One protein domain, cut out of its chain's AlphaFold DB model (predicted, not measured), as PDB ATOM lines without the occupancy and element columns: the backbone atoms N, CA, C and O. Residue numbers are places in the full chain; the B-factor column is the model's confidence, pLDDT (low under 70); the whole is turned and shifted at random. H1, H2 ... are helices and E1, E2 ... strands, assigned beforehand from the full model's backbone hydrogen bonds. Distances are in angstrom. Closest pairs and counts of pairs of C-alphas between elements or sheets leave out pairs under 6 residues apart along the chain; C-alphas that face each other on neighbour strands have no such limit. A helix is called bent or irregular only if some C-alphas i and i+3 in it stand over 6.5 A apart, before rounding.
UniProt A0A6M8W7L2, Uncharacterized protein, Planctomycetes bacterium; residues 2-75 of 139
ATOM      1  N   GLY A   2     -12.300  -9.686   2.601       83.62
ATOM      2  CA  GLY A   2     -13.407 -10.641   2.727       83.62
ATOM      3  C   GLY A   2     -13.485 -11.541   1.498       83.62
ATOM      4  O   GLY A   2     -13.195 -11.092   0.391       83.62
ATOM      5  N   GLY A   3     -13.869 -12.803   1.688       88.62
ATOM      6  CA  GLY A   3     -14.046 -13.781   0.615       88.62
ATOM      7  C   GLY A   3     -15.389 -14.490   0.737       88.62
ATOM      8  O   GLY A   3     -15.883 -14.711   1.841       88.62
ATOM      9  N   LYS A   4     -15.994 -14.854  -0.399       92.44
ATOM     10  CA  LYS A   4     -17.258 -15.598  -0.434       92.44
ATOM     11  C   LYS A   4     -17.150 -16.779  -1.389       92.44
ATOM     12  O   LYS A   4     -17.274 -16.617  -2.600       92.44
ATOM     13  N   TYR A   5     -17.012 -17.977  -0.829       93.00
ATOM     14  CA  TYR A   5     -17.081 -19.236  -1.572       93.00
ATOM     15  C   TYR A   5     -17.771 -20.292  -0.705       93.00
ATOM     16  O   TYR A   5     -17.409 -20.416   0.462       93.00
ATOM     17  N   PRO A   6     -18.739 -21.068  -1.236       92.31
ATOM     18  CA  PRO A   6     -19.417 -22.103  -0.452       92.31
ATOM     19  C   PRO A   6     -18.445 -23.082   0.220       92.31
ATOM     20  O   PRO A   6     -18.627 -23.410   1.382       92.31
ATOM     21  N   HIS A   7     -17.372 -23.462  -0.482       94.81
ATOM     22  CA  HIS A   7     -16.364 -24.415  -0.012       94.81
ATOM     23  C   HIS A   7     -15.485 -23.905   1.142       94.81
ATOM     24  O   HIS A   7     -14.769 -24.708   1.731       94.81
ATOM     25  N   LEU A   8     -15.543 -22.614   1.509       93.94
ATOM     26  CA  LEU A   8     -14.804 -22.111   2.677       93.94
ATOM     27  C   LEU A   8     -15.223 -22.808   3.976       93.94
ATOM     28  O   LEU A   8     -14.444 -22.820   4.922       93.94
ATOM     29  N   CYS A   9     -16.409 -23.424   4.023       95.00
ATOM     30  CA  CYS A   9     -16.834 -24.215   5.176       95.00
ATOM     31  C   CYS A   9     -15.885 -25.382   5.492       95.00
ATOM     32  O   CYS A   9     -15.711 -25.703   6.659       95.00
ATOM     33  N   PHE A  10     -15.224 -25.965   4.485       97.00
ATOM     34  CA  PHE A  10     -14.226 -27.023   4.684       97.00
ATOM     35  C   PHE A  10     -12.905 -26.506   5.265       97.00
ATOM     36  O   PHE A  10     -12.053 -27.296   5.651       97.00
ATOM     37  N   MET A  11     -12.710 -25.188   5.289       95.62
ATOM     38  CA  MET A  11     -11.451 -24.548   5.666       95.62
ATOM     39  C   MET A  11     -11.583 -23.694   6.927       95.62
ATOM     40  O   MET A  11     -10.660 -22.949   7.234       95.62
ATOM     41  N   ILE A  12     -12.708 -23.762   7.650       95.00
ATOM     42  CA  ILE A  12     -12.941 -22.914   8.831       95.00
ATOM     43  C   ILE A  12     -11.815 -23.074   9.858       95.00
ATOM     44  O   ILE A  12     -11.329 -22.068  10.360       95.00
ATOM     45  N   ASP A  13     -11.353 -24.299  10.108       92.94
ATOM     46  CA  ASP A  13     -10.283 -24.555  11.078       92.94
ATOM     47  C   ASP A  13      -8.964 -23.892  10.655       92.94
ATOM     48  O   ASP A  13      -8.353 -23.176  11.444       92.94
ATOM     49  N   LEU A  14      -8.585 -24.019   9.379       94.25
ATOM     50  CA  LEU A  14      -7.406 -23.341   8.827       94.25
ATOM     51  C   LEU A  14      -7.552 -21.816   8.881       94.25
ATOM     52  O   LEU A  14      -6.593 -21.108   9.166       94.25
ATOM     53  N   LEU A  15      -8.750 -21.289   8.618       93.44
ATOM     54  CA  LEU A  15      -9.010 -19.851   8.709       93.44
ATOM     55  C   LEU A  15      -8.876 -19.347  10.147       93.44
ATOM     56  O   LEU A  15      -8.345 -18.262  10.349       93.44
ATOM     57  N   LEU A  16      -9.327 -20.121  11.134       93.44
ATOM     58  CA  LEU A  16      -9.163 -19.789  12.549       93.44
ATOM     59  C   LEU A  16      -7.703 -19.882  13.006       93.44
ATOM     60  O   LEU A  16      -7.314 -19.137  13.900       93.44
ATOM     61  N   GLU A  17      -6.912 -20.772  12.409       95.25
ATOM     62  CA  GLU A  17      -5.478 -20.898  12.680       95.25
ATOM     63  C   GLU A  17      -4.680 -19.729  12.087       95.25
ATOM     64  O   GLU A  17      -3.913 -19.080  12.795       95.25
ATOM     65  N   PHE A  18      -4.875 -19.433  10.797       94.94
ATOM     66  CA  PHE A  18      -4.098 -18.407  10.093       94.94
ATOM     67  C   PHE A  18      -4.588 -16.981  10.340       94.94
ATOM     68  O   PHE A  18      -3.785 -16.053  10.312       94.94
ATOM     69  N   GLU A  19      -5.887 -16.795  10.567       93.44
ATOM     70  CA  GLU A  19      -6.492 -15.494  10.842       93.44
ATOM     71  C   GLU A  19      -7.487 -15.625  12.009       93.44
ATOM     72  O   GLU A  19      -8.711 -15.646  11.802       93.44
ATOM     73  N   PRO A  20      -6.980 -15.703  13.257       91.94
ATOM     74  CA  PRO A  20      -7.803 -15.924  14.443       91.94
ATOM     75  C   PRO A  20      -8.884 -14.866  14.658       91.94
ATOM     76  O   PRO A  20      -9.889 -15.165  15.292       91.94
ATOM     77  N   GLU A  21      -8.736 -13.662  14.103       92.38
ATOM     78  CA  GLU A  21      -9.713 -12.572  14.218       92.38
ATOM     79  C   GLU A  21     -10.786 -12.588  13.116       92.38
ATOM     80  O   GLU A  21     -11.651 -11.706  13.053       92.38
ATOM     81  N   SER A  22     -10.788 -13.619  12.265       92.94
ATOM     82  CA  SER A  22     -11.802 -13.812  11.231       92.94
ATOM     83  C   SER A  22     -13.220 -13.782  11.804       92.94
ATOM     84  O   SER A  22     -13.543 -14.439  12.801       92.94
ATOM     85  N   ARG A  23     -14.101 -13.056  11.109       94.56
ATOM     86  CA  ARG A  23     -15.548 -13.058  11.348       94.56
ATOM     87  C   ARG A  23     -16.246 -13.894  10.287       94.56
ATOM     88  O   ARG A  23     -15.971 -13.760   9.095       94.56
ATOM     89  N   PHE A  24     -17.188 -14.716  10.722       96.00
ATOM     90  CA  PHE A  24     -17.889 -15.675   9.886       96.00
ATOM     91  C   PHE A  24     -19.338 -15.246   9.718       96.00
ATOM     92  O   PHE A  24     -20.111 -15.204  10.673       96.00
ATOM     93  N   ILE A  25     -19.708 -14.943   8.480       96.56
ATOM     94  CA  ILE A  25     -21.088 -14.659   8.097       96.56
ATOM     95  C   ILE A  25     -21.594 -15.882   7.352       96.56
ATOM     96  O   ILE A  25     -21.002 -16.282   6.347       96.56
ATOM     97  N   HIS A  26     -22.686 -16.471   7.819       95.81
ATOM     98  CA  HIS A  26     -23.303 -17.591   7.127       95.81
ATOM     99  C   HIS A  26     -24.786 -17.355   6.911       95.81
ATOM    100  O   HIS A  26     -25.454 -16.683   7.688       95.81
ATOM    101  N   ILE A  27     -25.294 -17.948   5.835       94.81
ATOM    102  CA  ILE A  27     -26.722 -17.970   5.553       94.81
ATOM    103  C   ILE A  27     -27.273 -19.295   6.069       94.81
ATOM    104  O   ILE A  27     -26.714 -20.368   5.793       94.81
ATOM    105  N   ASP A  28     -28.348 -19.205   6.838       95.06
ATOM    106  CA  ASP A  28     -29.196 -20.331   7.176       95.06
ATOM    107  C   ASP A  28     -30.357 -20.407   6.185       95.06
ATOM    108  O   ASP A  28     -31.122 -19.461   6.002       95.06
ATOM    109  N   ARG A  29     -30.425 -21.531   5.479       95.19
ATOM    110  CA  ARG A  29     -31.421 -21.806   4.449       95.19
ATOM    111  C   ARG A  29     -31.798 -23.277   4.557       95.19
ATOM    112  O   ARG A  29     -30.880 -24.100   4.635       95.19
ATOM    113  N   PRO A  30     -33.091 -23.632   4.456       94.75
ATOM    114  CA  PRO A  30     -33.508 -25.027   4.452       94.75
ATOM    115  C   PRO A  30     -32.712 -25.867   3.441       94.75
ATOM    116  O   PRO A  30     -32.499 -25.459   2.291       94.75
ATOM    117  N   MET A  31     -32.264 -27.047   3.878       95.56
ATOM    118  CA  MET A  31     -31.438 -27.952   3.070       95.56
ATOM    119  C   MET A  31     -32.120 -28.294   1.740       95.56
ATOM    120  O   MET A  31     -31.533 -28.120   0.675       95.56
ATOM    121  N   GLU A  32     -33.393 -28.684   1.792       95.94
ATOM    122  CA  GLU A  32     -34.148 -29.106   0.608       95.94
ATOM    123  C   GLU A  32     -34.307 -27.982  -0.428       95.94
ATOM    124  O   GLU A  32     -34.211 -28.197  -1.639       95.94
ATOM    125  N   GLU A  33     -34.459 -26.735   0.024       94.81
ATOM    126  CA  GLU A  33     -34.444 -25.586  -0.880       94.81
ATOM    127  C   GLU A  33     -33.075 -25.346  -1.513       94.81
ATOM    128  O   GLU A  33     -32.985 -24.965  -2.684       94.81
ATOM    129  N   SER A  34     -32.012 -25.558  -0.742       95.38
ATOM    130  CA  SER A  34     -30.636 -25.405  -1.201       95.38
ATOM    131  C   SER A  34     -30.278 -26.466  -2.243       95.38
ATOM    132  O   SER A  34     -29.656 -26.126  -3.257       95.38
ATOM    133  N   ILE A  35     -30.710 -27.718  -2.045       96.88
ATOM    134  CA  ILE A  35     -30.569 -28.815  -3.012       96.88
ATOM    135  C   ILE A  35     -31.312 -28.463  -4.297       96.88
ATOM    136  O   ILE A  35     -30.677 -28.332  -5.343       96.88
ATOM    137  N   ARG A  36     -32.621 -28.194  -4.219       96.62
ATOM    138  CA  ARG A  36     -33.446 -27.828  -5.383       96.62
ATOM    139  C   ARG A  36     -32.852 -26.658  -6.169       96.62
ATOM    140  O   ARG A  36     -32.691 -26.732  -7.381       96.62
ATOM    141  N   SER A  37     -32.423 -25.607  -5.471       94.19
ATOM    142  CA  SER A  37     -31.793 -24.437  -6.090       94.19
ATOM    143  C   SER A  37     -30.462 -24.753  -6.785       94.19
ATOM    144  O   SER A  37     -30.110 -24.095  -7.768       94.19
ATOM    145  N   LEU A  38     -29.680 -25.711  -6.280       95.00
ATOM    146  CA  LEU A  38     -28.454 -26.149  -6.944       95.00
ATOM    147  C   LEU A  38     -28.764 -27.025  -8.162       95.00
ATOM    148  O   LEU A  38     -28.186 -26.778  -9.217       95.00
ATOM    149  N   VAL A  39     -29.706 -27.963  -8.041       96.00
ATOM    150  CA  VAL A  39     -30.166 -28.818  -9.149       96.00
ATOM    151  C   VAL A  39     -30.678 -27.969 -10.312       96.00
ATOM    152  O   VAL A  39     -30.212 -28.133 -11.438       96.00
ATOM    153  N   ASP A  40     -31.538 -26.984 -10.042       94.69
ATOM    154  CA  ASP A  40     -32.093 -26.090 -11.066       94.69
ATOM    155  C   ASP A  40     -31.016 -25.281 -11.801       94.69
ATOM    156  O   ASP A  40     -31.125 -25.015 -13.001       94.69
ATOM    157  N   ARG A  41     -29.970 -24.848 -11.085       92.38
ATOM    158  CA  ARG A  41     -28.838 -24.118 -11.680       92.38
ATOM    159  C   ARG A  41     -27.934 -25.050 -12.478       92.38
ATOM    160  O   ARG A  41     -27.527 -24.693 -13.579       92.38
ATOM    161  N   SER A  42     -27.668 -26.236 -11.944       93.38
ATOM    162  CA  SER A  42     -26.870 -27.275 -12.588       93.38
ATOM    163  C   SER A  42     -27.500 -27.748 -13.901       93.38
ATOM    164  O   SER A  42     -26.815 -27.866 -14.913       93.38
ATOM    165  N   ALA A  43     -28.827 -27.911 -13.933       92.19
ATOM    166  CA  ALA A  43     -29.572 -28.285 -15.135       92.19
ATOM    167  C   ALA A  43     -29.439 -27.260 -16.276       92.19
ATOM    168  O   ALA A  43     -29.542 -27.620 -17.448       92.19
ATOM    169  N   LYS A  44     -29.192 -25.986 -15.942       92.62
ATOM    170  CA  LYS A  44     -28.971 -24.893 -16.904       92.62
ATOM    171  C   LYS A  44     -27.499 -24.739 -17.300       92.62
ATOM    172  O   LYS A  44     -27.206 -24.029 -18.263       92.62
ATOM    173  N   ALA A  45     -26.577 -25.363 -16.568       90.31
ATOM    174  CA  ALA A  45     -25.152 -25.309 -16.856       90.31
ATOM    175  C   ALA A  45     -24.796 -26.206 -18.053       90.31
ATOM    176  O   ALA A  45     -25.428 -27.230 -18.314       90.31
ATOM    177  N   ARG A  46     -23.753 -25.818 -18.794       87.00
ATOM    178  CA  ARG A  46     -23.202 -26.595 -19.913       87.00
ATOM    179  C   ARG A  46     -21.809 -27.114 -19.560       87.00
ATOM    180  O   ARG A  46     -21.093 -26.498 -18.774       87.00
ATOM    181  N   GLY A  47     -21.419 -28.222 -20.189       82.75
ATOM    182  CA  GLY A  47     -20.097 -28.825 -20.021       82.75
ATOM    183  C   GLY A  47     -19.875 -29.406 -18.624       82.75
ATOM    184  O   GLY A  47     -20.806 -29.888 -17.984       82.75
ATOM    185  N   TRP A  48     -18.630 -29.344 -18.157       78.81
ATOM    186  CA  TRP A  48     -18.164 -29.945 -16.901       78.81
ATOM    187  C   TRP A  48     -18.791 -29.355 -15.624       78.81
ATOM    188  O   TRP A  48     -18.654 -29.935 -14.553       78.81
ATOM    189  N   LEU A  49     -19.501 -28.225 -15.728       80.69
ATOM    190  CA  LEU A  49     -20.237 -27.606 -14.618       80.69
ATOM    191  C   LEU A  49     -21.630 -28.215 -14.396       80.69
ATOM    192  O   LEU A  49     -22.302 -27.869 -13.424       80.69
ATOM    193  N   ARG A  50     -22.088 -29.089 -15.300       91.56
ATOM    194  CA  ARG A  50     -23.346 -29.816 -15.143       91.56
ATOM    195  C   ARG A  50     -23.129 -31.013 -14.219       91.56
ATOM    196  O   ARG A  50     -22.391 -31.934 -14.546       91.56
ATOM    197  N   ALA A  51     -23.836 -31.007 -13.102       93.50
ATOM    198  CA  ALA A  51     -23.919 -32.088 -12.133       93.50
ATOM    199  C   ALA A  51     -25.313 -32.739 -12.140       93.50
ATOM    200  O   ALA A  51     -26.324 -32.076 -12.406       93.50
ATOM    201  N   THR A  52     -25.373 -34.033 -11.835       95.62
ATOM    202  CA  THR A  52     -26.638 -34.754 -11.637       95.62
ATOM    203  C   THR A  52     -27.313 -34.327 -10.326       95.62
ATOM    204  O   THR A  52     -26.634 -33.803  -9.435       95.62
ATOM    205  N   PRO A  53     -28.631 -34.547 -10.161       96.44
ATOM    206  CA  PRO A  53     -29.318 -34.268  -8.901       96.44
ATOM    207  C   PRO A  53     -28.650 -34.916  -7.681       96.44
ATOM    208  O   PRO A  53     -28.459 -34.252  -6.665       96.44
ATOM    209  N   GLU A  54     -28.190 -36.158  -7.814       97.56
ATOM    210  CA  GLU A  54     -27.524 -36.918  -6.751       97.56
ATOM    211  C   GLU A  54     -26.162 -36.306  -6.394       97.56
ATOM    212  O   GLU A  54     -25.771 -36.256  -5.226       97.56
ATOM    213  N   GLN A  55     -25.423 -35.803  -7.391       96.62
ATOM    214  CA  GLN A  55     -24.175 -35.070  -7.166       96.62
ATOM    215  C   GLN A  55     -24.433 -33.733  -6.454       96.62
ATOM    216  O   GLN A  55     -23.687 -33.379  -5.539       96.62
ATOM    217  N   CYS A  56     -25.485 -33.003  -6.844       97.00
ATOM    218  CA  CYS A  56     -25.885 -31.758  -6.188       97.00
ATOM    219  C   CYS A  56     -26.296 -31.984  -4.729       97.00
ATOM    220  O   CYS A  56     -25.878 -31.223  -3.858       97.00
ATOM    221  N   GLU A  57     -27.089 -33.021  -4.462       97.94
ATOM    222  CA  GLU A  57     -27.495 -33.392  -3.109       97.94
ATOM    223  C   GLU A  57     -26.287 -33.754  -2.246       97.94
ATOM    224  O   GLU A  57     -26.100 -33.162  -1.182       97.94
ATOM    225  N   ARG A  58     -25.426 -34.663  -2.724       98.12
ATOM    226  CA  ARG A  58     -24.222 -35.074  -1.992       98.12
ATOM    227  C   ARG A  58     -23.335 -33.877  -1.653       98.12
ATOM    228  O   ARG A  58     -22.875 -33.766  -0.520       98.12
ATOM    229  N   LEU A  59     -23.133 -32.964  -2.606       96.62
ATOM    230  CA  LEU A  59     -22.360 -31.746  -2.376       96.62
ATOM    231  C   LEU A  59     -23.017 -30.841  -1.327       96.62
ATOM    232  O   LEU A  59     -22.331 -30.372  -0.425       96.62
ATOM    233  N   GLN A  60     -24.327 -30.590  -1.417       97.31
ATOM    234  CA  GLN A  60     -25.009 -29.710  -0.462       97.31
ATOM    235  C   GLN A  60     -25.005 -30.275   0.956       97.31
ATOM    236  O   GLN A  60     -24.766 -29.523   1.900       97.31
ATOM    237  N   ARG A  61     -25.210 -31.589   1.110       97.81
ATOM    238  CA  ARG A  61     -25.118 -32.254   2.416       97.81
ATOM    239  C   ARG A  61     -23.707 -32.147   2.995       97.81
ATOM    240  O   ARG A  61     -23.583 -31.708   4.131       97.81
ATOM    241  N   ALA A  62     -22.669 -32.410   2.196       97.94
ATOM    242  CA  ALA A  62     -21.276 -32.268   2.632       97.94
ATOM    243  C   ALA A  62     -20.917 -30.821   3.026       97.94
ATOM    244  O   ALA A  62     -20.271 -30.590   4.044       97.94
ATOM    245  N   LEU A  63     -21.364 -29.827   2.245       97.12
ATOM    246  CA  LEU A  63     -21.181 -28.410   2.578       97.12
ATOM    247  C   LEU A  63     -21.896 -28.038   3.882       97.12
ATOM    248  O   LEU A  63     -21.376 -27.242   4.663       97.12
ATOM    249  N   TRP A  64     -23.095 -28.577   4.118       96.56
ATOM    250  CA  TRP A  64     -23.828 -28.303   5.348       96.56
ATOM    251  C   TRP A  64     -23.157 -28.943   6.558       96.56
ATOM    252  O   TRP A  64     -22.913 -28.252   7.540       96.56
ATOM    253  N   GLU A  65     -22.791 -30.213   6.485       97.25
ATOM    254  CA  GLU A  65     -22.085 -30.898   7.569       97.25
ATOM    255  C   GLU A  65     -20.812 -30.137   7.966       97.25
ATOM    256  O   GLU A  65     -20.713 -29.650   9.093       97.25
ATOM    257  N   ALA A  66     -19.932 -29.850   6.999       97.12
ATOM    258  CA  ALA A  66     -18.710 -29.084   7.243       97.12
ATOM    259  C   ALA A  66     -18.980 -27.677   7.803       97.12
ATOM    260  O   ALA A  66     -18.295 -27.220   8.718       97.12
ATOM    261  N   LYS A  67     -20.003 -26.974   7.289       96.25
ATOM    262  CA  LYS A  67     -20.411 -25.661   7.818       96.25
ATOM    263  C   LYS A  67     -20.896 -25.779   9.266       96.25
ATOM    264  O   LYS A  67     -20.527 -24.932  10.072       96.25
ATOM    265  N   THR A  68     -21.706 -26.784   9.594       95.69
ATOM    266  CA  THR A  68     -22.237 -27.005  10.953       95.69
ATOM    267  C   THR A  68     -21.097 -27.221  11.934       95.69
ATOM    268  O   THR A  68     -20.991 -26.514  12.935       95.69
ATOM    269  N   GLU A  69     -20.226 -28.173  11.613       96.31
ATOM    270  CA  GLU A  69     -19.116 -28.575  12.466       96.31
ATOM    271  C   GLU A  69     -18.106 -27.444  12.646       96.31
ATOM    272  O   GLU A  69     -17.720 -27.133  13.772       96.31
ATOM    273  N   GLY A  70     -17.708 -26.780  11.558       95.88
ATOM    274  CA  GLY A  70     -16.769 -25.664  11.624       95.88
ATOM    275  C   GLY A  70     -17.339 -24.477  12.403       95.88
ATOM    276  O   GLY A  70     -16.682 -23.938  13.293       95.88
ATOM    277  N   LEU A  71     -18.594 -24.089  12.146       95.94
ATOM    278  CA  LEU A  71     -19.225 -22.981  12.870       95.94
ATOM    279  C   LEU A  71     -19.437 -23.280  14.357       95.94
ATOM    280  O   LEU A  71     -19.484 -22.334  15.145       95.94
ATOM    281  N   ALA A  72     -19.544 -24.545  14.773       96.00
ATOM    282  CA  ALA A  72     -19.612 -24.898  16.191       96.00
ATOM    283  C   ALA A  72     -18.345 -24.470  16.958       96.00
ATOM    284  O   ALA A  72     -18.435 -24.119  18.133       96.00
ATOM    285  N   ARG A  73     -17.188 -24.421  16.282       94.50
ATOM    286  CA  ARG A  73     -15.889 -24.037  16.862       94.50
ATOM    287  C   ARG A  73     -15.641 -22.527  16.862       94.50
ATOM    288  O   ARG A  73     -14.843 -22.033  17.654       94.50
ATOM    289  N   VAL A  74     -16.321 -21.773  15.997       95.81
ATOM    290  CA  VAL A  74     -16.181 -20.310  15.948       95.81
ATOM    291  C   VAL A  74     -16.856 -19.688  17.182       95.81
ATOM    292  O   VAL A  74     -17.995 -20.042  17.493       95.81
ATOM    293  N   PRO A  75     -16.238 -18.719  17.877       94.44
ATOM    294  CA  PRO A  75     -16.897 -18.013  18.974       94.44
ATOM    295  C   PRO A  75     -18.146 -17.243  18.538       94.44
ATOM    296  O   PRO A  75     -18.202 -16.681  17.445       94.44
TER     297      PRO A  75
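Overview. This is residues 2 to 75 of the 139 residues of an uncharacterized protein of Planctomycetes bacterium (UniProt A0A6M8W7L2). Long helix H3 forms the backbone of an elongated body, with H1 packed on its residues 63 to 71 and H2 folded back on its earlier part; strand E1 spans from H1 to H2. The printed part has 74 residues with three named helices and one named strand, ordered H1, E1, H2, H3. It is mostly helix and only just loose, close to compact: radius of gyration of the C-alphas 13.9 A, spans 39 by 24 by 16 A.

Along the chain. H1, residues 6 to 18, begins at C-alpha 6 (-19.417, -22.103, -0.452) and is irregular: C-alphas 10 and 13 are 7.9 A apart. E1 is residues 24 to 28. H2, residues 31 to 44, measures 20.4 A. H3, residues 53 to 73, measures 30.8 A and ends at C-alpha 73 (-15.889, -24.037, 16.862).

Arrangement. H1 touches H3 with the closest C-alphas, Cys 9 and Lys 67, 4.7 A apart, at a shallow tilt of 26 degrees, the same way. H2 and H3, a helical hairpin, touch; their closest C-alphas, Ile 35 and Glu 57, are 5.5 A apart. H1 and H2 are apart. E1 pairs with no named strand. O i to N i+4 pairs within hydrogen-bond range are 5 of 9 in H1, 9 of 10 in H2 and 16 of 17 in H3.

Size, cuts and confidence. The farthest C-alphas, Gly 47 and Pro 75, are 40.6 A apart. The printed part has no cut, no link is long, and no printed residue is under 70 in pLDDT.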